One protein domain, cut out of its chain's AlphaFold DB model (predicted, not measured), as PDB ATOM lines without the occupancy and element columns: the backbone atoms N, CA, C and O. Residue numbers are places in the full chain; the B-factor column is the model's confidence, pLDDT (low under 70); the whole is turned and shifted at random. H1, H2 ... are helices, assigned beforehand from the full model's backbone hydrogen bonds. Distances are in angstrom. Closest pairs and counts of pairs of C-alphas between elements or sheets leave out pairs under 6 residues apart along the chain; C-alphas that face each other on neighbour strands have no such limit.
ATOM      1  N   GLY A 111     -42.551 -41.346 -39.317       93.50
ATOM      2  CA  GLY A 111     -42.690 -42.808 -39.283       93.50
ATOM      3  C   GLY A 111     -42.906 -43.428 -40.669       93.50
ATOM      4  O   GLY A 111     -42.325 -44.463 -40.995       93.50
ATOM      5  N   GLU A 112     -43.695 -42.776 -41.521       95.44
ATOM      6  CA  GLU A 112     -43.917 -43.179 -42.914       95.44
ATOM      7  C   GLU A 112     -42.627 -43.045 -43.742       95.44
ATOM      8  O   GLU A 112     -42.349 -43.903 -44.580       95.44
ATOM      9  N   ILE A 113     -41.804 -42.027 -43.469       96.00
ATOM     10  CA  ILE A 113     -40.483 -41.849 -44.092       96.00
ATOM     11  C   ILE A 113     -39.491 -42.918 -43.601       96.00
ATOM     12  O   ILE A 113     -38.800 -43.527 -44.418       96.00
ATOM     13  N   SER A 114     -39.459 -43.220 -42.299       94.88
ATOM     14  CA  SER A 114     -38.619 -44.290 -41.730       94.88
ATOM     15  C   SER A 114     -38.958 -45.659 -42.333       94.88
ATOM     16  O   SER A 114     -38.067 -46.428 -42.706       94.88
ATOM     17  N   ALA A 115     -40.247 -45.939 -42.553       93.00
ATOM     18  CA  ALA A 115     -40.678 -47.147 -43.254       93.00
ATOM     19  C   ALA A 115     -40.169 -47.200 -44.709       93.00
ATOM     20  O   ALA A 115     -39.829 -48.279 -45.196       93.00
ATOM     21  N   MET A 116     -40.071 -46.055 -45.398       94.00
ATOM     22  CA  MET A 116     -39.489 -45.977 -46.746       94.00
ATOM     23  C   MET A 116     -37.970 -46.208 -46.762       94.00
ATOM     24  O   MET A 116     -37.462 -46.722 -47.757       94.00
ATOM     25  N   LEU A 117     -37.264 -45.885 -45.675       93.00
ATOM     26  CA  LEU A 117     -35.835 -46.182 -45.480       93.00
ATOM     27  C   LEU A 117     -35.567 -47.657 -45.112       93.00
ATOM     28  O   LEU A 117     -34.417 -48.079 -45.035       93.00
ATOM     29  N   GLY A 118     -36.614 -48.464 -44.906       87.81
ATOM     30  CA  GLY A 118     -36.500 -49.898 -44.622       87.81
ATOM     31  C   GLY A 118     -36.451 -50.269 -43.136       87.81
ATOM     32  O   GLY A 118     -36.230 -51.440 -42.832       87.81
ATOM     33  N   GLY A 119     -36.679 -49.322 -42.216       74.12
ATOM     34  CA  GLY A 119     -36.850 -49.598 -40.779       74.12
ATOM     35  C   GLY A 119     -35.623 -50.177 -40.059       74.12
ATOM     36  O   GLY A 119     -35.771 -50.892 -39.070       74.12
ATOM     37  N   ILE A 120     -34.413 -49.925 -40.566       77.88
ATOM     38  CA  ILE A 120     -33.145 -50.366 -39.956       77.88
ATOM     39  C   ILE A 120     -32.732 -49.365 -38.855       77.88
ATOM     40  O   ILE A 120     -33.133 -48.202 -38.890       77.88
ATOM     41  N   ALA A 121     -31.933 -49.791 -37.869       65.81
ATOM     42  CA  ALA A 121     -31.359 -48.895 -36.857       65.81
ATOM     43  C   ALA A 121     -30.639 -47.693 -37.514       65.81
ATOM     44  O   ALA A 121     -29.818 -47.892 -38.408       65.81
ATOM     45  N   GLY A 122     -30.965 -46.468 -37.084       75.88
ATOM     46  CA  GLY A 122     -30.505 -45.202 -37.687       75.88
ATOM     47  C   GLY A 122     -31.511 -44.542 -38.644       75.88
ATOM     48  O   GLY A 122     -31.455 -43.334 -38.849       75.88
ATOM     49  N   SER A 123     -32.499 -45.291 -39.150       86.19
ATOM     50  CA  SER A 123     -33.510 -44.751 -40.078       86.19
ATOM     51  C   SER A 123     -34.461 -43.723 -39.460       86.19
ATOM     52  O   SER A 123     -35.088 -42.966 -40.192       86.19
ATOM     53  N   GLU A 124     -34.600 -43.685 -38.132       89.50
ATOM     54  CA  GLU A 124     -35.455 -42.711 -37.443       89.50
ATOM     55  C   GLU A 124     -34.849 -41.302 -37.462       89.50
ATOM     56  O   GLU A 124     -35.549 -40.342 -37.771       89.50
ATOM     57  N   GLU A 125     -33.546 -41.178 -37.198       91.94
ATOM     58  CA  GLU A 125     -32.840 -39.890 -37.225       91.94
ATOM     59  C   GLU A 125     -32.766 -39.339 -38.656       91.94
ATOM     60  O   GLU A 125     -33.121 -38.185 -38.898       91.94
ATOM     61  N   GLU A 126     -32.434 -40.192 -39.630       94.00
ATOM     62  CA  GLU A 126     -32.464 -39.832 -41.053       94.00
ATOM     63  C   GLU A 126     -33.878 -39.448 -41.519       94.00
ATOM     64  O   GLU A 126     -34.051 -38.481 -42.266       94.00
ATOM     65  N   ALA A 127     -34.918 -40.160 -41.069       95.06
ATOM     66  CA  ALA A 127     -36.298 -39.816 -41.398       95.06
ATOM     67  C   ALA A 127     -36.712 -38.462 -40.820       95.06
ATOM     68  O   ALA A 127     -37.379 -37.696 -41.517       95.06
ATOM     69  N   LEU A 128     -36.304 -38.150 -39.585       94.56
ATOM     70  CA  LEU A 128     -36.522 -36.840 -38.972       94.56
ATOM     71  C   LEU A 128     -35.772 -35.738 -39.725       94.56
ATOM     72  O   LEU A 128     -36.344 -34.674 -39.952       94.56
ATOM     73  N   GLU A 129     -34.547 -35.989 -40.194       95.25
ATOM     74  CA  GLU A 129     -33.801 -35.031 -41.020       95.25
ATOM     75  C   GLU A 129     -34.507 -34.770 -42.364       95.25
ATOM     76  O   GLU A 129     -34.702 -33.617 -42.767       95.25
ATOM     77  N   ILE A 130     -34.937 -35.827 -43.060       96.94
ATOM     78  CA  ILE A 130     -35.682 -35.720 -44.325       96.94
ATOM     79  C   ILE A 130     -37.015 -34.999 -44.102       96.94
ATOM     80  O   ILE A 130     -37.378 -34.111 -44.884       96.94
ATOM     81  N   TYR A 131     -37.734 -35.347 -43.035       96.88
ATOM     82  CA  TYR A 131     -38.987 -34.704 -42.653       96.88
ATOM     83  C   TYR A 131     -38.778 -33.220 -42.343       96.88
ATOM     84  O   TYR A 131     -39.494 -32.379 -42.883       96.88
ATOM     85  N   GLY A 132     -37.730 -32.880 -41.590       95.38
ATOM     86  CA  GLY A 132     -37.355 -31.503 -41.279       95.38
ATOM     87  C   GLY A 132     -37.071 -30.656 -42.525       95.38
ATOM     88  O   GLY A 132     -37.448 -29.483 -42.594       95.38
ATOM     89  N   LYS A 133     -36.461 -31.260 -43.552       97.06
ATOM     90  CA  LYS A 133     -36.159 -30.585 -44.824       97.06
ATOM     91  C   LYS A 133     -37.403 -30.326 -45.666       97.06
ATOM     92  O   LYS A 133     -37.580 -29.216 -46.166       97.06
ATOM     93  N   CYS A 134     -38.247 -31.338 -45.863       97.06
ATOM     94  CA  CYS A 134     -39.289 -31.295 -46.896       97.06
ATOM     95  C   CYS A 134     -40.725 -31.462 -46.396       97.06
ATOM     96  O   CYS A 134     -41.629 -31.389 -47.218       97.06
ATOM     97  N   GLY A 135     -40.963 -31.701 -45.107       95.94
ATOM     98  CA  GLY A 135     -42.299 -31.770 -44.505       95.94
ATOM     99  C   GLY A 135     -43.196 -32.868 -45.053       95.94
ATOM    100  O   GLY A 135     -44.402 -32.671 -45.166       95.94
ATOM    101  N   GLY A 136     -42.614 -33.980 -45.502       96.69
ATOM    102  CA  GLY A 136     -43.394 -35.106 -46.006       96.69
ATOM    103  C   GLY A 136     -43.890 -34.970 -47.442       96.69
ATOM    104  O   GLY A 136     -44.702 -35.782 -47.888       96.69
ATOM    105  N   TRP A 137     -43.420 -33.980 -48.202       97.25
ATOM    106  CA  TRP A 137     -43.752 -33.868 -49.620       97.25
ATOM    107  C   TRP A 137     -43.157 -35.045 -50.401       97.25
ATOM    108  O   TRP A 137     -41.962 -35.071 -50.695       97.25
ATOM    109  N   LEU A 138     -44.002 -36.022 -50.749       97.19
ATOM    110  CA  LEU A 138     -43.592 -37.324 -51.283       97.19
ATOM    111  C   LEU A 138     -42.559 -37.239 -52.419       97.19
ATOM    112  O   LEU A 138     -41.608 -38.017 -52.432       97.19
ATOM    113  N   GLY A 139     -42.741 -36.329 -53.380       96.00
ATOM    114  CA  GLY A 139     -41.798 -36.160 -54.491       96.00
ATOM    115  C   GLY A 139     -40.375 -35.832 -54.022       96.00
ATOM    116  O   GLY A 139     -39.417 -36.422 -54.517       96.00
ATOM    117  N   ALA A 140     -40.245 -34.951 -53.027       97.38
ATOM    118  CA  ALA A 140     -38.969 -34.613 -52.401       97.38
ATOM    119  C   ALA A 140     -38.458 -35.756 -51.509       97.38
ATOM    120  O   ALA A 140     -37.289 -36.128 -51.616       97.38
ATOM    121  N   VAL A 141     -39.337 -36.378 -50.710       97.69
ATOM    122  CA  VAL A 141     -38.995 -37.539 -49.867       97.69
ATOM    123  C   VAL A 141     -38.387 -38.663 -50.704       97.69
ATOM    124  O   VAL A 141     -37.332 -39.177 -50.353       97.69
ATOM    125  N   LYS A 142     -38.995 -39.031 -51.840       96.94
ATOM    126  CA  LYS A 142     -38.483 -40.101 -52.716       96.94
ATOM    127  C   LYS A 142     -37.056 -39.843 -53.203       96.94
ATOM    128  O   LYS A 142     -36.314 -40.801 -53.407       96.94
ATOM    129  N   LEU A 143     -36.692 -38.584 -53.436       97.25
ATOM    130  CA  LEU A 143     -35.342 -38.211 -53.857       97.25
ATOM    131  C   LEU A 143     -34.363 -38.289 -52.681       97.25
ATOM    132  O   LEU A 143     -33.320 -38.917 -52.819       97.25
ATOM    133  N   LEU A 144     -34.742 -37.751 -51.519       97.12
ATOM    134  CA  LEU A 144     -33.899 -37.739 -50.319       97.12
ATOM    135  C   LEU A 144     -33.700 -39.129 -49.693       97.12
ATOM    136  O   LEU A 144     -32.620 -39.420 -49.199       97.12
ATOM    137  N   VAL A 145     -34.704 -40.007 -49.763       95.94
ATOM    138  CA  VAL A 145     -34.603 -41.413 -49.323       95.94
ATOM    139  C   VAL A 145     -33.647 -42.214 -50.215       95.94
ATOM    140  O   VAL A 145     -33.022 -43.163 -49.755       95.94
ATOM    141  N   ARG A 146     -33.529 -41.856 -51.502       94.69
ATOM    142  CA  ARG A 146     -32.568 -42.492 -52.421       94.69
ATOM    143  C   ARG A 146     -31.151 -41.968 -52.211       94.69
ATOM    144  O   ARG A 146     -30.205 -42.739 -52.335       94.69
ATOM    145  N   ASP A 147     -31.024 -40.671 -51.954       94.19
ATOM    146  CA  ASP A 147     -29.765 -39.994 -51.667       94.19
ATOM    147  C   ASP A 147     -30.020 -38.712 -50.861       94.19
ATOM    148  O   ASP A 147     -30.584 -37.738 -51.368       94.19
ATOM    149  N   LEU A 148     -29.541 -38.686 -49.616       92.06
ATOM    150  CA  LEU A 148     -29.712 -37.559 -48.697       92.06
ATOM    151  C   LEU A 148     -29.039 -36.266 -49.201       92.06
ATOM    152  O   LEU A 148     -29.432 -35.165 -48.800       92.06
ATOM    153  N   HIS A 149     -28.062 -36.379 -50.108       93.69
ATOM    154  CA  HIS A 149     -27.357 -35.247 -50.715       93.69
ATOM    155  C   HIS A 149     -28.084 -34.667 -51.934       93.69
ATOM    156  O   HIS A 149     -27.730 -33.579 -52.395       93.69
ATOM    157  N   SER A 150     -29.148 -35.312 -52.422       96.06
ATOM    158  CA  SER A 150     -29.985 -34.829 -53.530       96.06
ATOM    159  C   SER A 150     -30.942 -33.699 -53.105       96.06
ATOM    160  O   SER A 150     -32.099 -33.636 -53.528       96.06
ATOM    161  N   VAL A 151     -30.440 -32.765 -52.290       96.00
ATOM    162  CA  VAL A 151     -31.168 -31.619 -51.725       96.00
ATOM    163  C   VAL A 151     -31.709 -30.709 -52.829       96.00
ATOM    164  O   VAL A 151     -32.891 -30.377 -52.815       96.00
ATOM    165  N   GLU A 152     -30.890 -30.349 -53.820       96.69
ATOM    166  CA  GLU A 152     -31.315 -29.427 -54.883       96.69
ATOM    167  C   GLU A 152     -32.370 -30.038 -55.829       96.69
ATOM    168  O   GLU A 152     -33.402 -29.398 -56.052       96.69
ATOM    169  N   PRO A 153     -32.218 -31.283 -56.333       97.69
ATOM    170  CA  PRO A 153     -33.287 -31.959 -57.071       97.69
ATOM    171  C   PRO A 153     -34.595 -32.092 -56.276       97.69
ATOM    172  O   PRO A 153     -35.684 -31.895 -56.832       97.69
ATOM    173  N   ALA A 154     -34.506 -32.408 -54.979       97.69
ATOM    174  CA  ALA A 154     -35.666 -32.502 -54.096       97.69
ATOM    175  C   ALA A 154     -36.369 -31.146 -53.952       97.69
ATOM    176  O   ALA A 154     -37.587 -31.058 -54.131       97.69
ATOM    177  N   ARG A 155     -35.599 -30.075 -53.735       97.44
ATOM    178  CA  ARG A 155     -36.100 -28.700 -53.650       97.44
ATOM    179  C   ARG A 155     -36.743 -28.237 -54.953       97.44
ATOM    180  O   ARG A 155     -37.819 -27.650 -54.916       97.44
ATOM    181  N   GLN A 156     -36.161 -28.551 -56.111       97.06
ATOM    182  CA  GLN A 156     -36.747 -28.206 -57.412       97.06
ATOM    183  C   GLN A 156     -38.062 -28.956 -57.675       97.06
ATOM    184  O   GLN A 156     -39.016 -28.381 -58.205       97.06
ATOM    185  N   THR A 157     -38.136 -30.225 -57.265       96.88
ATOM    186  CA  THR A 157     -39.370 -31.022 -57.338       96.88
ATOM    187  C   THR A 157     -40.460 -30.412 -56.456       96.88
ATOM    188  O   THR A 157     -41.600 -30.248 -56.901       96.88
ATOM    189  N   LEU A 158     -40.103 -30.010 -55.232       97.19
ATOM    190  CA  LEU A 158     -40.999 -29.308 -54.318       97.19
ATOM    191  C   LEU A 158     -41.445 -27.956 -54.885       97.19
ATOM    192  O   LEU A 158     -42.639 -27.668 -54.872       97.19
ATOM    193  N   ARG A 159     -40.525 -27.161 -55.448       96.88
ATOM    194  CA  ARG A 159     -40.804 -25.841 -56.039       96.88
ATOM    195  C   ARG A 159     -41.922 -25.907 -57.069       96.88
ATOM    196  O   ARG A 159     -42.848 -25.100 -56.999       96.88
ATOM    197  N   GLY A 160     -41.869 -26.867 -57.995       94.00
ATOM    198  CA  GLY A 160     -42.891 -27.012 -59.038       94.00
ATOM    199  C   GLY A 160     -44.273 -27.336 -58.466       94.00
ATOM    200  O   GLY A 160     -45.268 -26.717 -58.843       94.00
ATOM    201  N   ALA A 161     -44.331 -28.270 -57.516       93.06
ATOM    202  CA  ALA A 161     -45.584 -28.687 -56.897       93.06
ATOM    203  C   ALA A 161     -46.178 -27.600 -55.984       93.06
ATOM    204  O   ALA A 161     -47.370 -27.301 -56.081       93.06
ATOM    205  N   LEU A 162     -45.348 -26.991 -55.134       94.94
ATOM    206  CA  LEU A 162     -45.746 -25.950 -54.191       94.94
ATOM    207  C   LEU A 162     -46.182 -24.669 -54.914       94.94
ATOM    208  O   LEU A 162     -47.209 -24.101 -54.563       94.94
ATOM    209  N   SER A 163     -45.474 -24.244 -55.966       92.88
ATOM    210  CA  SER A 163     -45.840 -23.031 -56.716       92.88
ATOM    211  C   SER A 163     -47.224 -23.139 -57.353       92.88
ATOM    212  O   SER A 163     -48.024 -22.214 -57.227       92.88
ATOM    213  N   MET A 164     -47.541 -24.275 -57.990       90.06
ATOM    214  CA  MET A 164     -48.877 -24.486 -58.562       90.06
ATOM    215  C   MET A 164     -49.957 -24.581 -57.485       90.06
ATOM    216  O   MET A 164     -51.083 -24.150 -57.701       90.06
ATOM    217  N   TRP A 165     -49.637 -25.135 -56.317       92.50
ATOM    218  CA  TRP A 165     -50.572 -25.196 -55.198       92.50
ATOM    219  C   TRP A 165     -50.874 -23.805 -54.624       92.50
ATOM    220  O   TRP A 165     -52.040 -23.441 -54.466       92.50
ATOM    221  N   LEU A 166     -49.837 -23.000 -54.384       92.62
ATOM    222  CA  LEU A 166     -49.951 -21.643 -53.841       92.62
ATOM    223  C   LEU A 166     -50.552 -20.642 -54.825       92.62
ATOM    224  O   LEU A 166     -51.078 -19.626 -54.395       92.62
ATOM    225  N   ALA A 167     -50.497 -20.895 -56.134       90.62
ATOM    226  CA  ALA A 167     -51.218 -20.069 -57.107       90.62
ATOM    227  C   ALA A 167     -52.735 -20.030 -56.832       90.62
ATOM    228  O   ALA A 167     -53.384 -19.043 -57.150       90.62
ATOM    229  N   HIS A 168     -53.269 -21.080 -56.200       87.75
ATOM    230  CA  HIS A 168     -54.694 -21.232 -55.922       87.75
ATOM    231  C   HIS A 168     -55.040 -21.060 -54.442       87.75
ATOM    232  O   HIS A 168     -56.066 -20.484 -54.107       87.75
ATOM    233  N   SER A 169     -54.205 -21.610 -53.556       88.38
ATOM    234  CA  SER A 169     -54.446 -21.606 -52.106       88.38
ATOM    235  C   SER A 169     -53.945 -20.346 -51.403       88.38
ATOM    236  O   SER A 169     -54.387 -20.059 -50.300       88.38
ATOM    237  N   ASP A 170     -53.053 -19.589 -52.044       92.00
ATOM    238  CA  ASP A 170     -52.493 -18.342 -51.524       92.00
ATOM    239  C   ASP A 170     -52.292 -17.316 -52.663       92.00
ATOM    240  O   ASP A 170     -51.158 -16.904 -52.960       92.00
ATOM    241  N   PRO A 171     -53.370 -16.928 -53.377       88.56
ATOM    242  CA  PRO A 171     -53.266 -16.035 -54.532       88.56
ATOM    243  C   PRO A 171     -52.745 -14.645 -54.137       88.56
ATOM    244  O   PRO A 171     -51.977 -14.045 -54.889       88.56
ATOM    245  N   GLY A 172     -53.102 -14.173 -52.934       88.62
ATOM    246  CA  GLY A 172     -52.623 -12.919 -52.340       88.62
ATOM    247  C   GLY A 172     -51.179 -12.971 -51.833       88.62
ATOM    248  O   GLY A 172     -50.580 -11.922 -51.610       88.62
ATOM    249  N   LYS A 173     -50.582 -14.169 -51.738       91.88
ATOM    250  CA  LYS A 173     -49.249 -14.426 -51.162       91.88
ATOM    251  C   LYS A 173     -49.152 -14.155 -49.656       91.88
ATOM    252  O   LYS A 173     -48.040 -14.059 -49.150       91.88
ATOM    253  N   GLU A 174     -50.275 -14.032 -48.963       94.06
ATOM    254  CA  GLU A 174     -50.365 -13.688 -47.543       94.06
ATOM    255  C   GLU A 174     -49.866 -14.844 -46.667       94.06
ATOM    256  O   GLU A 174     -49.052 -14.646 -45.764       94.06
ATOM    257  N   LEU A 175     -50.252 -16.086 -46.980       95.06
ATOM    258  CA  LEU A 175     -49.782 -17.266 -46.237       95.06
ATOM    259  C   LEU A 175     -48.270 -17.475 -46.399       95.06
ATOM    260  O   LEU A 175     -47.590 -17.952 -45.490       95.06
ATOM    261  N   SER A 176     -47.721 -17.069 -47.545       95.00
ATOM    262  CA  SER A 176     -46.280 -17.107 -47.808       95.00
ATOM    263  C   SER A 176     -45.478 -16.197 -46.864       95.00
ATOM    264  O   SER A 176     -44.300 -16.462 -46.622       95.00
ATOM    265  N   GLU A 177     -46.090 -15.147 -46.312       95.62
ATOM    266  CA  GLU A 177     -45.417 -14.162 -45.451       95.62
ATOM    267  C   GLU A 177     -45.004 -14.745 -44.099       95.62
ATOM    268  O   GLU A 177     -43.970 -14.347 -43.561       95.62
ATOM    269  N   ALA A 178     -45.718 -15.762 -43.601       95.75
ATOM    270  CA  ALA A 178     -45.371 -16.473 -42.369       95.75
ATOM    271  C   ALA A 178     -43.982 -17.132 -42.420       95.75
ATOM    272  O   ALA A 178     -43.431 -17.496 -41.384       95.75
ATOM    273  N   ALA A 179     -43.359 -17.261 -43.597       95.06
ATOM    274  CA  ALA A 179     -42.009 -17.806 -43.723       95.06
ATOM    275  C   ALA A 179     -40.938 -17.012 -42.954       95.06
ATOM    276  O   ALA A 179     -39.895 -17.579 -42.612       95.06
ATOM    277  N   ILE A 180     -41.194 -15.732 -42.654       92.62
ATOM    278  CA  ILE A 180     -40.296 -14.899 -41.846       92.62
ATOM    279  C   ILE A 180     -40.334 -15.269 -40.351       92.62
ATOM    280  O   ILE A 180     -39.352 -15.050 -39.627       92.62
ATOM    281  N   LEU A 181     -41.439 -15.868 -39.888       91.81
ATOM    282  CA  LEU A 181     -41.669 -16.135 -38.474       91.81
ATOM    283  C   LEU A 181     -40.660 -17.153 -37.918       91.81
ATOM    284  O   LEU A 181     -40.345 -18.168 -38.561       91.81
ATOM    285  N   PRO A 182     -40.106 -16.888 -36.720       84.19
ATOM    286  CA  PRO A 182     -39.203 -17.816 -36.051       84.19
ATOM    287  C   PRO A 182     -39.933 -18.999 -35.409       84.19
ATOM    288  O   PRO A 182     -39.378 -20.097 -35.414       84.19
ATOM    289  N   VAL A 183     -41.143 -18.769 -34.897       89.00
ATOM    290  CA  VAL A 183     -41.972 -19.701 -34.117       89.00
ATOM    291  C   VAL A 183     -43.409 -19.633 -34.651       89.00
ATOM    292  O   VAL A 183     -43.803 -18.605 -35.205       89.00
ATOM    293  N   PHE A 184     -44.159 -20.730 -34.534       92.75
ATOM    294  CA  PHE A 184     -45.507 -20.883 -35.094       92.75
ATOM    295  C   PHE A 184     -46.538 -21.331 -34.047       92.75
ATOM    296  O   PHE A 184     -47.256 -22.305 -34.259       92.75
ATOM    297  N   ASP A 185     -46.614 -20.648 -32.908       93.12
ATOM    298  CA  ASP A 185     -47.760 -20.786 -32.004       93.12
ATOM    299  C   ASP A 185     -48.941 -19.907 -32.458       93.12
ATOM    300  O   ASP A 185     -48.768 -18.957 -33.228       93.12
ATOM    301  N   ASP A 186     -50.147 -20.238 -31.984       93.75
ATOM    302  CA  ASP A 186     -51.387 -19.569 -32.395       93.75
ATOM    303  C   ASP A 186     -51.342 -18.053 -32.151       93.75
ATOM    304  O   ASP A 186     -51.688 -17.278 -33.044       93.75
ATOM    305  N   ALA A 187     -50.851 -17.623 -30.983       94.69
ATOM    306  CA  ALA A 187     -50.816 -16.211 -30.609       94.69
ATOM    307  C   ALA A 187     -49.821 -15.419 -31.470       94.69
ATOM    308  O   ALA A 187     -50.135 -14.319 -31.928       94.69
ATOM    309  N   THR A 188     -48.636 -15.975 -31.731       94.88
ATOM    310  CA  THR A 188     -47.610 -15.319 -32.553       94.88
ATOM    311  C   THR A 188     -48.086 -15.147 -33.990       94.88
ATOM    312  O   THR A 188     -47.908 -14.075 -34.570       94.88
ATOM    313  N   VAL A 189     -48.714 -16.173 -34.571       96.06
ATOM    314  CA  VAL A 189     -49.231 -16.113 -35.947       96.06
ATOM    315  C   VAL A 189     -50.388 -15.118 -36.059       96.06
ATOM    316  O   VAL A 189     -50.382 -14.290 -36.972       96.06
ATOM    317  N   GLU A 190     -51.331 -15.143 -35.118       95.19
ATOM    318  CA  GLU A 190     -52.469 -14.218 -35.105       95.19
ATOM    319  C   GLU A 190     -52.008 -12.759 -34.962       95.19
ATOM    320  O   GLU A 190     -52.393 -11.906 -35.768       95.19
ATOM    321  N   ILE A 191     -51.115 -12.464 -34.005       95.00
ATOM    322  CA  ILE A 191     -50.583 -11.107 -33.824       95.00
ATOM    323  C   ILE A 191     -49.806 -10.670 -35.069       95.00
ATOM    324  O   ILE A 191     -50.017  -9.555 -35.552       95.00
ATOM    325  N   PHE A 192     -48.955 -11.531 -35.634       96.81
ATOM    326  CA  PHE A 192     -48.200 -11.221 -36.851       96.81
ATOM    327  C   PHE A 192     -49.120 -10.798 -37.995       96.81
ATOM    328  O   PHE A 192     -48.905  -9.749 -38.602       96.81
ATOM    329  N   TYR A 193     -50.171 -11.574 -38.258       96.25
ATOM    330  CA  TYR A 193     -51.096 -11.255 -39.334       96.25
ATOM    331  C   TYR A 193     -51.999 -10.062 -39.027       96.25
ATOM    332  O   TYR A 193     -52.285  -9.301 -39.949       96.25
ATOM    333  N   SER A 194     -52.370  -9.818 -37.767       93.88
ATOM    334  CA  SER A 194     -53.190  -8.651 -37.406       93.88
ATOM    335  C   SER A 194     -52.495  -7.305 -37.673       93.88
ATOM    336  O   SER A 194     -53.159  -6.295 -37.901       93.88
ATOM    337  N   HIS A 195     -51.156  -7.281 -37.696       91.69
ATOM    338  CA  HIS A 195     -50.381  -6.098 -38.096       91.69
ATOM    339  C   HIS A 195     -50.411  -5.840 -39.606       91.69
ATOM    340  O   HIS A 195     -50.090  -4.739 -40.055       91.69
ATOM    341  N   LEU A 196     -50.729  -6.861 -40.400       92.12
ATOM    342  CA  LEU A 196     -50.568  -6.849 -41.851       92.12
ATOM    343  C   LEU A 196     -51.906  -6.790 -42.583       92.12
ATOM    344  O   LEU A 196     -51.980  -6.182 -43.651       92.12
ATOM    345  N   HIS A 197     -52.939  -7.409 -42.008       91.00
ATOM    346  CA  HIS A 197     -54.233  -7.647 -42.638       91.00
ATOM    347  C   HIS A 197     -55.370  -7.456 -41.632       91.00
ATOM    348  O   HIS A 197     -55.198  -7.652 -40.432       91.00
ATOM    349  N   ALA A 198     -56.549  -7.081 -42.134       89.25
ATOM    350  CA  ALA A 198     -57.742  -6.902 -41.305       89.25
ATOM    351  C   ALA A 198     -58.329  -8.237 -40.809       89.25
ATOM    352  O   ALA A 198     -58.832  -8.299 -39.691       89.25
ATOM    353  N   ASP A 199     -58.227  -9.284 -41.632       89.75
ATOM    354  CA  ASP A 199     -58.659 -10.644 -41.317       89.75
ATOM    355  C   ASP A 199     -57.401 -11.516 -41.129       89.75
ATOM    356  O   ASP A 199     -56.778 -11.906 -42.122       89.75
ATOM    357  N   PRO A 200     -56.952 -11.763 -39.884       91.25
ATOM    358  CA  PRO A 200     -55.700 -12.467 -39.638       91.25
ATOM    359  C   PRO A 200     -55.816 -13.968 -39.936       91.25
ATOM    360  O   PRO A 200     -56.806 -14.610 -39.586       91.25
ATOM    361  N   HIS A 201     -54.767 -14.539 -40.540       94.81
ATOM    362  CA  HIS A 201     -54.640 -15.990 -40.709       94.81
ATOM    363  C   HIS A 201     -54.195 -16.659 -39.407       94.81
ATOM    364  O   HIS A 201     -53.540 -16.053 -38.559       94.81
ATOM    365  N   THR A 202     -54.508 -17.943 -39.281       95.56
ATOM    366  CA  THR A 202     -54.190 -18.784 -38.123       95.56
ATOM    367  C   THR A 202     -53.143 -19.845 -38.467       95.56
ATOM    368  O   THR A 202     -52.859 -20.132 -39.635       95.56
ATOM    369  N   VAL A 203     -52.598 -20.510 -37.444       96.00
ATOM    370  CA  VAL A 203     -51.756 -21.703 -37.641       96.00
ATOM    371  C   VAL A 203     -52.501 -22.771 -38.444       96.00
ATOM    372  O   VAL A 203     -51.920 -23.386 -39.339       96.00
ATOM    373  N   ASN A 204     -53.800 -22.963 -38.190       94.69
ATOM    374  CA  ASN A 204     -54.589 -23.967 -38.898       94.69
ATOM    375  C   ASN A 204     -54.698 -23.676 -40.405       94.69
ATOM    376  O   ASN A 204     -54.697 -24.620 -41.195       94.69
ATOM    377  N   ASP A 205     -54.712 -22.407 -40.823       94.38
ATOM    378  CA  ASP A 205     -54.697 -22.037 -42.247       94.38
ATOM    379  C   ASP A 205     -53.376 -22.452 -42.911       94.38
ATOM    380  O   ASP A 205     -53.363 -23.086 -43.973       94.38
ATOM    381  N   LEU A 206     -52.250 -22.204 -42.234       96.38
ATOM    382  CA  LEU A 206     -50.921 -22.624 -42.691       96.38
ATOM    383  C   LEU A 206     -50.783 -24.159 -42.742       96.38
ATOM    384  O   LEU A 206     -50.197 -24.705 -43.685       96.38
ATOM    385  N   VAL A 207     -51.346 -24.872 -41.761       95.06
ATOM    386  CA  VAL A 207     -51.385 -26.346 -41.712       95.06
ATOM    387  C   VAL A 207     -52.267 -26.910 -42.825       95.06
ATOM    388  O   VAL A 207     -51.864 -27.846 -43.519       95.06
ATOM    389  N   HIS A 208     -53.447 -26.331 -43.057       90.75
ATOM    390  CA  HIS A 208     -54.334 -26.741 -44.148       90.75
ATOM    391  C   HIS A 208     -53.693 -26.547 -45.523       90.75
ATOM    392  O   HIS A 208     -53.853 -27.411 -46.394       90.75
ATOM    393  N   CYS A 209     -52.903 -25.488 -45.710       91.50
ATOM    394  CA  CYS A 209     -52.120 -25.293 -46.928       91.50
ATOM    395  C   CYS A 209     -50.885 -26.205 -47.030       91.50
ATOM    396  O   CYS A 209     -50.256 -26.244 -48.091       91.50
ATOM    397  N   GLY A 210     -50.555 -26.976 -45.989       92.50
ATOM    398  CA  GLY A 210     -49.399 -27.875 -45.962       92.50
ATOM    399  C   GLY A 210     -48.060 -27.144 -45.855       92.50
ATOM    400  O   GLY A 210     -47.050 -27.656 -46.346       92.50
ATOM    401  N   LEU A 211     -48.066 -25.940 -45.274       96.44
ATOM    402  CA  LEU A 211     -46.873 -25.116 -45.049       96.44
ATOM    403  C   LEU A 211     -46.225 -25.401 -43.694       96.44
ATOM    404  O   LEU A 211     -45.002 -25.346 -43.583       96.44
ATOM    405  N   LEU A 212     -47.041 -25.737 -42.694       96.69
ATOM    406  CA  LEU A 212     -46.597 -26.162 -41.368       96.69
ATOM    407  C   LEU A 212     -46.856 -27.644 -41.144       96.69
ATOM    408  O   LEU A 212     -47.789 -28.215 -41.708       96.69
ATOM    409  N   GLN A 213     -45.998 -28.248 -40.333       94.75
ATOM    410  CA  GLN A 213     -45.975 -29.656 -39.963       94.75
ATOM    411  C   GLN A 213     -45.728 -29.784 -38.456       94.75
ATOM    412  O   GLN A 213     -45.027 -28.948 -37.890       94.75
ATOM    413  N   GLU A 214     -46.279 -30.810 -37.813       92.31
ATOM    414  CA  GLU A 214     -45.989 -31.100 -36.402       92.31
ATOM    415  C   GLU A 214     -44.565 -31.656 -36.276       92.31
ATOM    416  O   GLU A 214     -44.187 -32.571 -37.009       92.31
ATOM    417  N   ASN A 215     -43.760 -31.114 -35.368       87.19
ATOM    418  CA  ASN A 215     -42.437 -31.645 -35.051       87.19
ATOM    419  C   ASN A 215     -42.529 -32.779 -34.001       87.19
ATOM    420  O   ASN A 215     -43.607 -33.146 -33.532       87.19
ATOM    421  N   ALA A 216     -41.384 -33.352 -33.615       79.50
ATOM    422  CA  ALA A 216     -41.332 -34.428 -32.618       79.50
ATOM    423  C   ALA A 216     -41.767 -33.993 -31.201       79.50
ATOM    424  O   ALA A 216     -42.147 -34.838 -30.393       79.50
ATOM    425  N   GLU A 217     -41.719 -32.694 -30.909       81.12
ATOM    426  CA  GLU A 217     -42.065 -32.083 -29.621       81.12
ATOM    427  C   GLU A 217     -43.536 -31.630 -29.559       81.12
ATOM    428  O   GLU A 217     -43.952 -31.072 -28.552       81.12
ATOM    429  N   GLN A 218     -44.340 -31.936 -30.589       79.94
ATOM    430  CA  GLN A 218     -45.736 -31.495 -30.755       79.94
ATOM    431  C   GLN A 218     -45.911 -29.987 -31.004       79.94
ATOM    432  O   GLN A 218     -47.026 -29.477 -30.917       79.94
ATOM    433  N   ASP A 219     -44.841 -29.295 -31.390       88.44
ATOM    434  CA  ASP A 219     -44.886 -27.913 -31.862       88.44
ATOM    435  C   ASP A 219     -44.977 -27.841 -33.392       88.44
ATOM    436  O   ASP A 219     -44.707 -28.802 -34.122       88.44
ATOM    437  N   TRP A 220     -45.312 -26.662 -33.912       94.38
ATOM    438  CA  TRP A 220     -45.387 -26.416 -35.347       94.38
ATOM    439  C   TRP A 220     -44.038 -26.003 -35.935       94.38
ATOM    440  O   TRP A 220     -43.389 -25.057 -35.488       94.38
ATOM    441  N   MET A 221     -43.643 -26.668 -37.019       94.25
ATOM    442  CA  MET A 221     -42.460 -26.328 -37.800       94.25
ATOM    443  C   MET A 221     -42.796 -26.062 -39.267       94.25
ATOM    444  O   MET A 221     -43.583 -26.772 -39.890       94.25
ATOM    445  N   MET A 222     -42.128 -25.068 -39.854       96.50
ATOM    446  CA  MET A 222     -42.086 -24.899 -41.305       96.50
ATOM    447  C   MET A 222     -40.867 -25.648 -41.857       96.50
ATOM    448  O   MET A 222     -39.741 -25.297 -41.488       96.50
ATOM    449  N   PRO A 223     -41.048 -26.649 -42.737       97.12
ATOM    450  CA  PRO A 223     -39.934 -27.391 -43.320       97.12
ATOM    451  C   PRO A 223     -38.952 -26.469 -44.046       97.12
ATOM    452  O   PRO A 223     -39.376 -25.527 -44.720       97.12
ATOM    453  N   SER A 224     -37.647 -26.736 -43.946       96.00
ATOM    454  CA  SER A 224     -36.627 -25.776 -44.399       96.00
ATOM    455  C   SER A 224     -36.735 -25.445 -45.892       96.00
ATOM    456  O   SER A 224     -36.677 -24.275 -46.261       96.00
ATOM    457  N   MET A 225     -36.987 -26.442 -46.747       97.81
ATOM    458  CA  MET A 225     -37.172 -26.223 -48.184       97.81
ATOM    459  C   MET A 225     -38.459 -25.448 -48.485       97.81
ATOM    460  O   MET A 225     -38.475 -24.641 -49.408       97.81
ATOM    461  N   VAL A 226     -39.537 -25.670 -47.720       97.56
ATOM    462  CA  VAL A 226     -40.778 -24.889 -47.861       97.56
ATOM    463  C   VAL A 226     -40.497 -23.436 -47.489       97.56
ATOM    464  O   VAL A 226     -40.778 -22.545 -48.287       97.56
ATOM    465  N   ARG A 227     -39.863 -23.198 -46.334       96.94
ATOM    466  CA  ARG A 227     -39.483 -21.857 -45.868       96.94
ATOM    467  C   ARG A 227     -38.617 -21.122 -46.891       96.94
ATOM    468  O   ARG A 227     -38.919 -19.978 -47.207       96.94
ATOM    469  N   GLU A 228     -37.586 -21.766 -47.439       95.81
ATOM    470  CA  GLU A 228     -36.729 -21.176 -48.480       95.81
ATOM    471  C   GLU A 228     -37.533 -20.731 -49.708       95.81
ATOM    472  O   GLU A 228     -37.396 -19.596 -50.159       95.81
ATOM    473  N   LEU A 229     -38.410 -21.596 -50.223       96.56
ATOM    474  CA  LEU A 229     -39.221 -21.303 -51.408       96.56
ATOM    475  C   LEU A 229     -40.247 -20.188 -51.162       96.56
ATOM    476  O   LEU A 229     -40.519 -19.386 -52.058       96.56
ATOM    477  N   LEU A 230     -40.813 -20.119 -49.957       96.44
ATOM    478  CA  LEU A 230     -41.702 -19.027 -49.567       96.44
ATOM    479  C   LEU A 230     -40.932 -17.710 -49.411       96.44
ATOM    480  O   LEU A 230     -41.387 -16.685 -49.910       96.44
ATOM    481  N   LEU A 231     -39.741 -17.730 -48.803       93.62
ATOM    482  CA  LEU A 231     -38.885 -16.547 -48.701       93.62
ATOM    483  C   LEU A 231     -38.468 -16.030 -50.082       93.62
ATOM    484  O   LEU A 231     -38.536 -14.825 -50.302       93.62
ATOM    485  N   GLU A 232     -38.120 -16.906 -51.031       93.56
ATOM    486  CA  GLU A 232     -37.880 -16.519 -52.433       93.56
ATOM    487  C   GLU A 232     -39.102 -15.785 -53.018       93.56
ATOM    488  O   GLU A 232     -38.971 -14.726 -53.634       93.56
ATOM    489  N   ARG A 233     -40.311 -16.310 -52.783       91.62
ATOM    490  CA  ARG A 233     -41.571 -15.709 -53.253       91.62
ATOM    491  C   ARG A 233     -41.853 -14.348 -52.610       91.62
ATOM    492  O   ARG A 233     -42.325 -13.453 -53.313       91.62
ATOM    493  N   VAL A 234     -41.570 -14.183 -51.319       91.06
ATOM    494  CA  VAL A 234     -41.744 -12.920 -50.580       91.06
ATOM    495  C   VAL A 234     -40.697 -11.887 -51.005       91.06
ATOM    496  O   VAL A 234     -41.035 -10.729 -51.223       91.06
ATOM    497  N   GLN A 235     -39.441 -12.292 -51.205       90.50
ATOM    498  CA  GLN A 235     -38.364 -11.400 -51.656       90.50
ATOM    499  C   GLN A 235     -38.664 -10.756 -53.015       90.50
ATOM    500  O   GLN A 235     -38.308  -9.599 -53.239       90.50
ATOM    501  N   LEU A 236     -39.380 -11.459 -53.900       90.44
ATOM    502  CA  LEU A 236     -39.842 -10.904 -55.176       90.44
ATOM    503  C   LEU A 236     -40.834  -9.738 -55.020       90.44
ATOM    504  O   LEU A 236     -41.015  -8.982 -55.972       90.44
ATOM    505  N   ALA A 237     -41.469  -9.568 -53.854       87.38
ATOM    506  CA  ALA A 237     -42.318  -8.411 -53.558       87.38
ATOM    507  C   ALA A 237     -41.512  -7.133 -53.244       87.38
ATOM    508  O   ALA A 237     -42.081  -6.043 -53.221       87.38
ATOM    509  N   GLY A 238     -40.193  -7.247 -53.050       90.88
ATOM    510  CA  GLY A 238     -39.276  -6.126 -52.849       90.88
ATOM    511  C   GLY A 238     -38.829  -5.922 -51.398       90.88
ATOM    512  O   GLY A 238     -39.433  -6.422 -50.449       90.88
ATOM    513  N   ALA A 239     -37.748  -5.151 -51.234       88.75
ATOM    514  CA  ALA A 239     -37.098  -4.916 -49.941       88.75
ATOM    515  C   ALA A 239     -38.028  -4.255 -48.910       88.75
ATOM    516  O   ALA A 239     -38.061  -4.677 -47.761       88.75
ATOM    517  N   GLN A 240     -38.852  -3.294 -49.340       89.00
ATOM    518  CA  GLN A 240     -39.774  -2.586 -48.448       89.00
ATOM    519  C   GLN A 240     -40.818  -3.521 -47.817       89.00
ATOM    520  O   GLN A 240     -41.140  -3.383 -46.639       89.00
ATOM    521  N   ARG A 241     -41.338  -4.503 -48.572       90.56
ATOM    522  CA  ARG A 241     -42.266  -5.494 -48.006       90.56
ATOM    523  C   ARG A 241     -41.545  -6.381 -47.000       90.56
ATOM    524  O   ARG A 241     -42.090  -6.621 -45.932       90.56
ATOM    525  N   MET A 242     -40.323  -6.815 -47.308       89.88
ATOM    526  CA  MET A 242     -39.525  -7.615 -46.376       89.88
ATOM    527  C   MET A 242     -39.269  -6.875 -45.058       89.88
ATOM    528  O   MET A 242     -39.441  -7.457 -43.994       89.88
ATOM    529  N   GLU A 243     -38.923  -5.588 -45.114       87.62
ATOM    530  CA  GLU A 243     -38.689  -4.779 -43.912       87.62
ATOM    531  C   GLU A 243     -39.921  -4.703 -43.007       87.62
ATOM    532  O   GLU A 243     -39.789  -4.834 -41.785       87.62
ATOM    533  N   LEU A 244     -41.099  -4.539 -43.619       90.88
ATOM    534  CA  LEU A 244     -42.394  -4.500 -42.945       90.88
ATOM    535  C   LEU A 244     -42.756  -5.859 -42.327       90.88
ATOM    536  O   LEU A 244     -43.206  -5.907 -41.185       90.88
ATOM    537  N   LEU A 245     -42.507  -6.964 -43.035       92.69
ATOM    538  CA  LEU A 245     -42.731  -8.313 -42.506       92.69
ATOM    539  C   LEU A 245     -41.786  -8.642 -41.348       92.69
ATOM    540  O   LEU A 245     -42.214  -9.199 -40.344       92.69
ATOM    541  N   GLU A 246     -40.511  -8.266 -41.451       90.12
ATOM    542  CA  GLU A 246     -39.554  -8.420 -40.353       90.12
ATOM    543  C   GLU A 246     -39.963  -7.605 -39.117       90.12
ATOM    544  O   GLU A 246     -39.772  -8.074 -37.997       90.12
ATOM    545  N   ALA A 247     -40.544  -6.412 -39.304       88.19
ATOM    546  CA  ALA A 247     -41.027  -5.580 -38.202       88.19
ATOM    547  C   ALA A 247     -42.249  -6.211 -37.523       88.19
ATOM    548  O   ALA A 247     -42.257  -6.374 -36.306       88.19
ATOM    549  N   ALA A 248     -43.238  -6.651 -38.308       92.25
ATOM    550  CA  ALA A 248     -44.418  -7.340 -37.785       92.25
ATOM    551  C   ALA A 248     -44.049  -8.646 -37.058       92.25
ATOM    552  O   ALA A 248     -44.600  -8.952 -36.004       92.25
ATOM    553  N   ALA A 249     -43.091  -9.407 -37.594       92.81
ATOM    554  CA  ALA A 249     -42.616 -10.644 -36.979       92.81
ATOM    555  C   ALA A 249     -41.896 -10.395 -35.652       92.81
ATOM    556  O   ALA A 249     -42.051 -11.176 -34.712       92.81
ATOM    557  N   LEU A 250     -41.113  -9.316 -35.580       90.81
ATOM    558  CA  LEU A 250     -40.464  -8.905 -34.345       90.81
ATOM    559  C   LEU A 250     -41.497  -8.516 -33.291       90.81
ATOM    560  O   LEU A 250     -41.442  -9.049 -32.187       90.81
ATOM    561  N   GLU A 251     -42.451  -7.657 -33.649       90.81
ATOM    562  CA  GLU A 251     -43.480  -7.172 -32.727       90.81
ATOM    563  C   GLU A 251     -44.353  -8.314 -32.196       90.81
ATOM    564  O   GLU A 251     -44.620  -8.386 -30.994       90.81
ATOM    565  N   ALA A 252     -44.736  -9.255 -33.065       92.94
ATOM    566  CA  ALA A 252     -45.471 -10.449 -32.668       92.94
ATOM    567  C   ALA A 252     -44.672 -11.298 -31.671       92.94
ATOM    568  O   ALA A 252     -45.164 -11.610 -30.588       92.94
ATOM    569  N   ALA A 253     -43.409 -11.601 -31.990       92.00
ATOM    570  CA  ALA A 253     -42.561 -12.406 -31.120       92.00
ATOM    571  C   ALA A 253     -42.316 -11.737 -29.756       92.00
ATOM    572  O   ALA A 253     -42.354 -12.420 -28.730       92.00
ATOM    573  N   THR A 254     -42.094 -10.418 -29.720       91.56
ATOM    574  CA  THR A 254     -41.896  -9.688 -28.459       91.56
ATOM    575  C   THR A 254     -43.181  -9.566 -27.653       91.56
ATOM    576  O   THR A 254     -43.116  -9.611 -26.428       91.56
ATOM    577  N   SER A 255     -44.341  -9.463 -28.306       90.69
ATOM    578  CA  SER A 255     -45.641  -9.381 -27.629       90.69
ATOM    579  C   SER A 255     -46.023 -10.692 -26.942       90.69
ATOM    580  O   SER A 255     -46.556 -10.670 -25.835       90.69
ATOM    581  N   VAL A 256     -45.741 -11.833 -27.578       91.44
ATOM    582  CA  VAL A 256     -46.111 -13.157 -27.049       91.44
ATOM    583  C   VAL A 256     -45.079 -13.681 -26.059       91.44
ATOM    584  O   VAL A 256     -45.435 -14.144 -24.976       91.44
ATOM    585  N   HIS A 257     -43.795 -13.618 -26.412       89.44
ATOM    586  CA  HIS A 257     -42.736 -14.269 -25.636       89.44
ATOM    587  C   HIS A 257     -41.936 -13.296 -24.762       89.44
ATOM    588  O   HIS A 257     -41.197 -13.724 -23.874       89.44
ATOM    589  N   GLY A 258     -42.072 -11.990 -24.994       89.31
ATOM    590  CA  GLY A 258     -41.260 -10.964 -24.352       89.31
ATOM    591  C   GLY A 258     -39.893 -10.781 -25.016       89.31
ATOM    592  O   GLY A 258     -39.290 -11.707 -25.559       89.31
TER     593      GLY A 258
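This is residues 111 to 258 of the 565 residues of an uncharacterized protein of Micrococcaceae bacterium (UniProt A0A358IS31). The model is an elongated body of mostly crossed helices: H1, H2 and H3 cluster at one end, H9 with H6 packed on it makes the other end, and H8 in the middle joins the two. H2 and H8 stand end to end nearly in line, H4 packs on H3 and crosses H8, and H5 crosses H8 and packs on H9. The printed part has 148 residues with nine named helices, H1 to H9 in chain order, and no named strand; the class is all helix. It is compact, with a radius of gyration of the C-alphas of 16.1 A, and spans 48 by 30 by 23 A.

H4, residues 151 to 169, has a kink of 29 degrees near residue 161. With residues 151 to 158 alone it touches H3, residues 138 to 146, in a helical hairpin at a shallow tilt of 7 degrees, opposite ways; the closest C-alphas, of Ala 140 and Ala 154, are 4.3 A apart. H4 touches the hub H8, residues 224 to 235, at a steep tilt of 57 degrees, closest at the C-alphas of Arg 155 and Met 225, 6.1 A. H2, residues 123 to 134, and H8 touch only at their ends, closest at the C-alphas of Lys 133 and Ser 224, 4.9 A. H1, residues 111 to 116, touches H2 about perpendicular at 78 degrees, with the C-alphas of Ser 114 and Ala 127 closest at 5.1 A. H5, residues 174 to 180, touches H8 at a steep tilt of 67 degrees, with the C-alphas of Ala 179 and Arg 227 closest at 5.2 A. H9, residues 239 to 257, touches H8 only at the corner. H6, residues 186 to 194, touches H9 at a steep tilt of 39 degrees, opposite ways, with the C-alphas of Phe 192 and Ala 252 closest at 5.1 A. H7, residues 203 to 208, only just touches H6, with 3 pairs of C-alphas within 8 A, the closest those of Asp 186 and Val 203, 5.7 A. Every O i to N i+4 pair is within hydrogen-bond range in H1, H2, H6, H7, H8 and H9; H3 has 3 of 5, H4 14 of 15, and H5 0 of 3 beside 4 of 4 O i to N i+3 pairs.

H1 begins at C-alpha 111, (-42.690, -42.808, -39.283). H4 is 25.3 A long, H2 and H8 16.2 A each, and H9 26.6 A, ending at C-alpha 257, (-42.736, -14.269, -25.636).

The C-alphas of Ile 120 and Ala 198, the two farthest apart, are 50.0 A apart. The printed part has no cut. The link from H7 to H8, residues 209 to 223, is long; in it residues 213 to 214 pair antiparallel with residues 220 to 221. Mean pLDDT of the printed part is 92.7, and residue 121 is under 70.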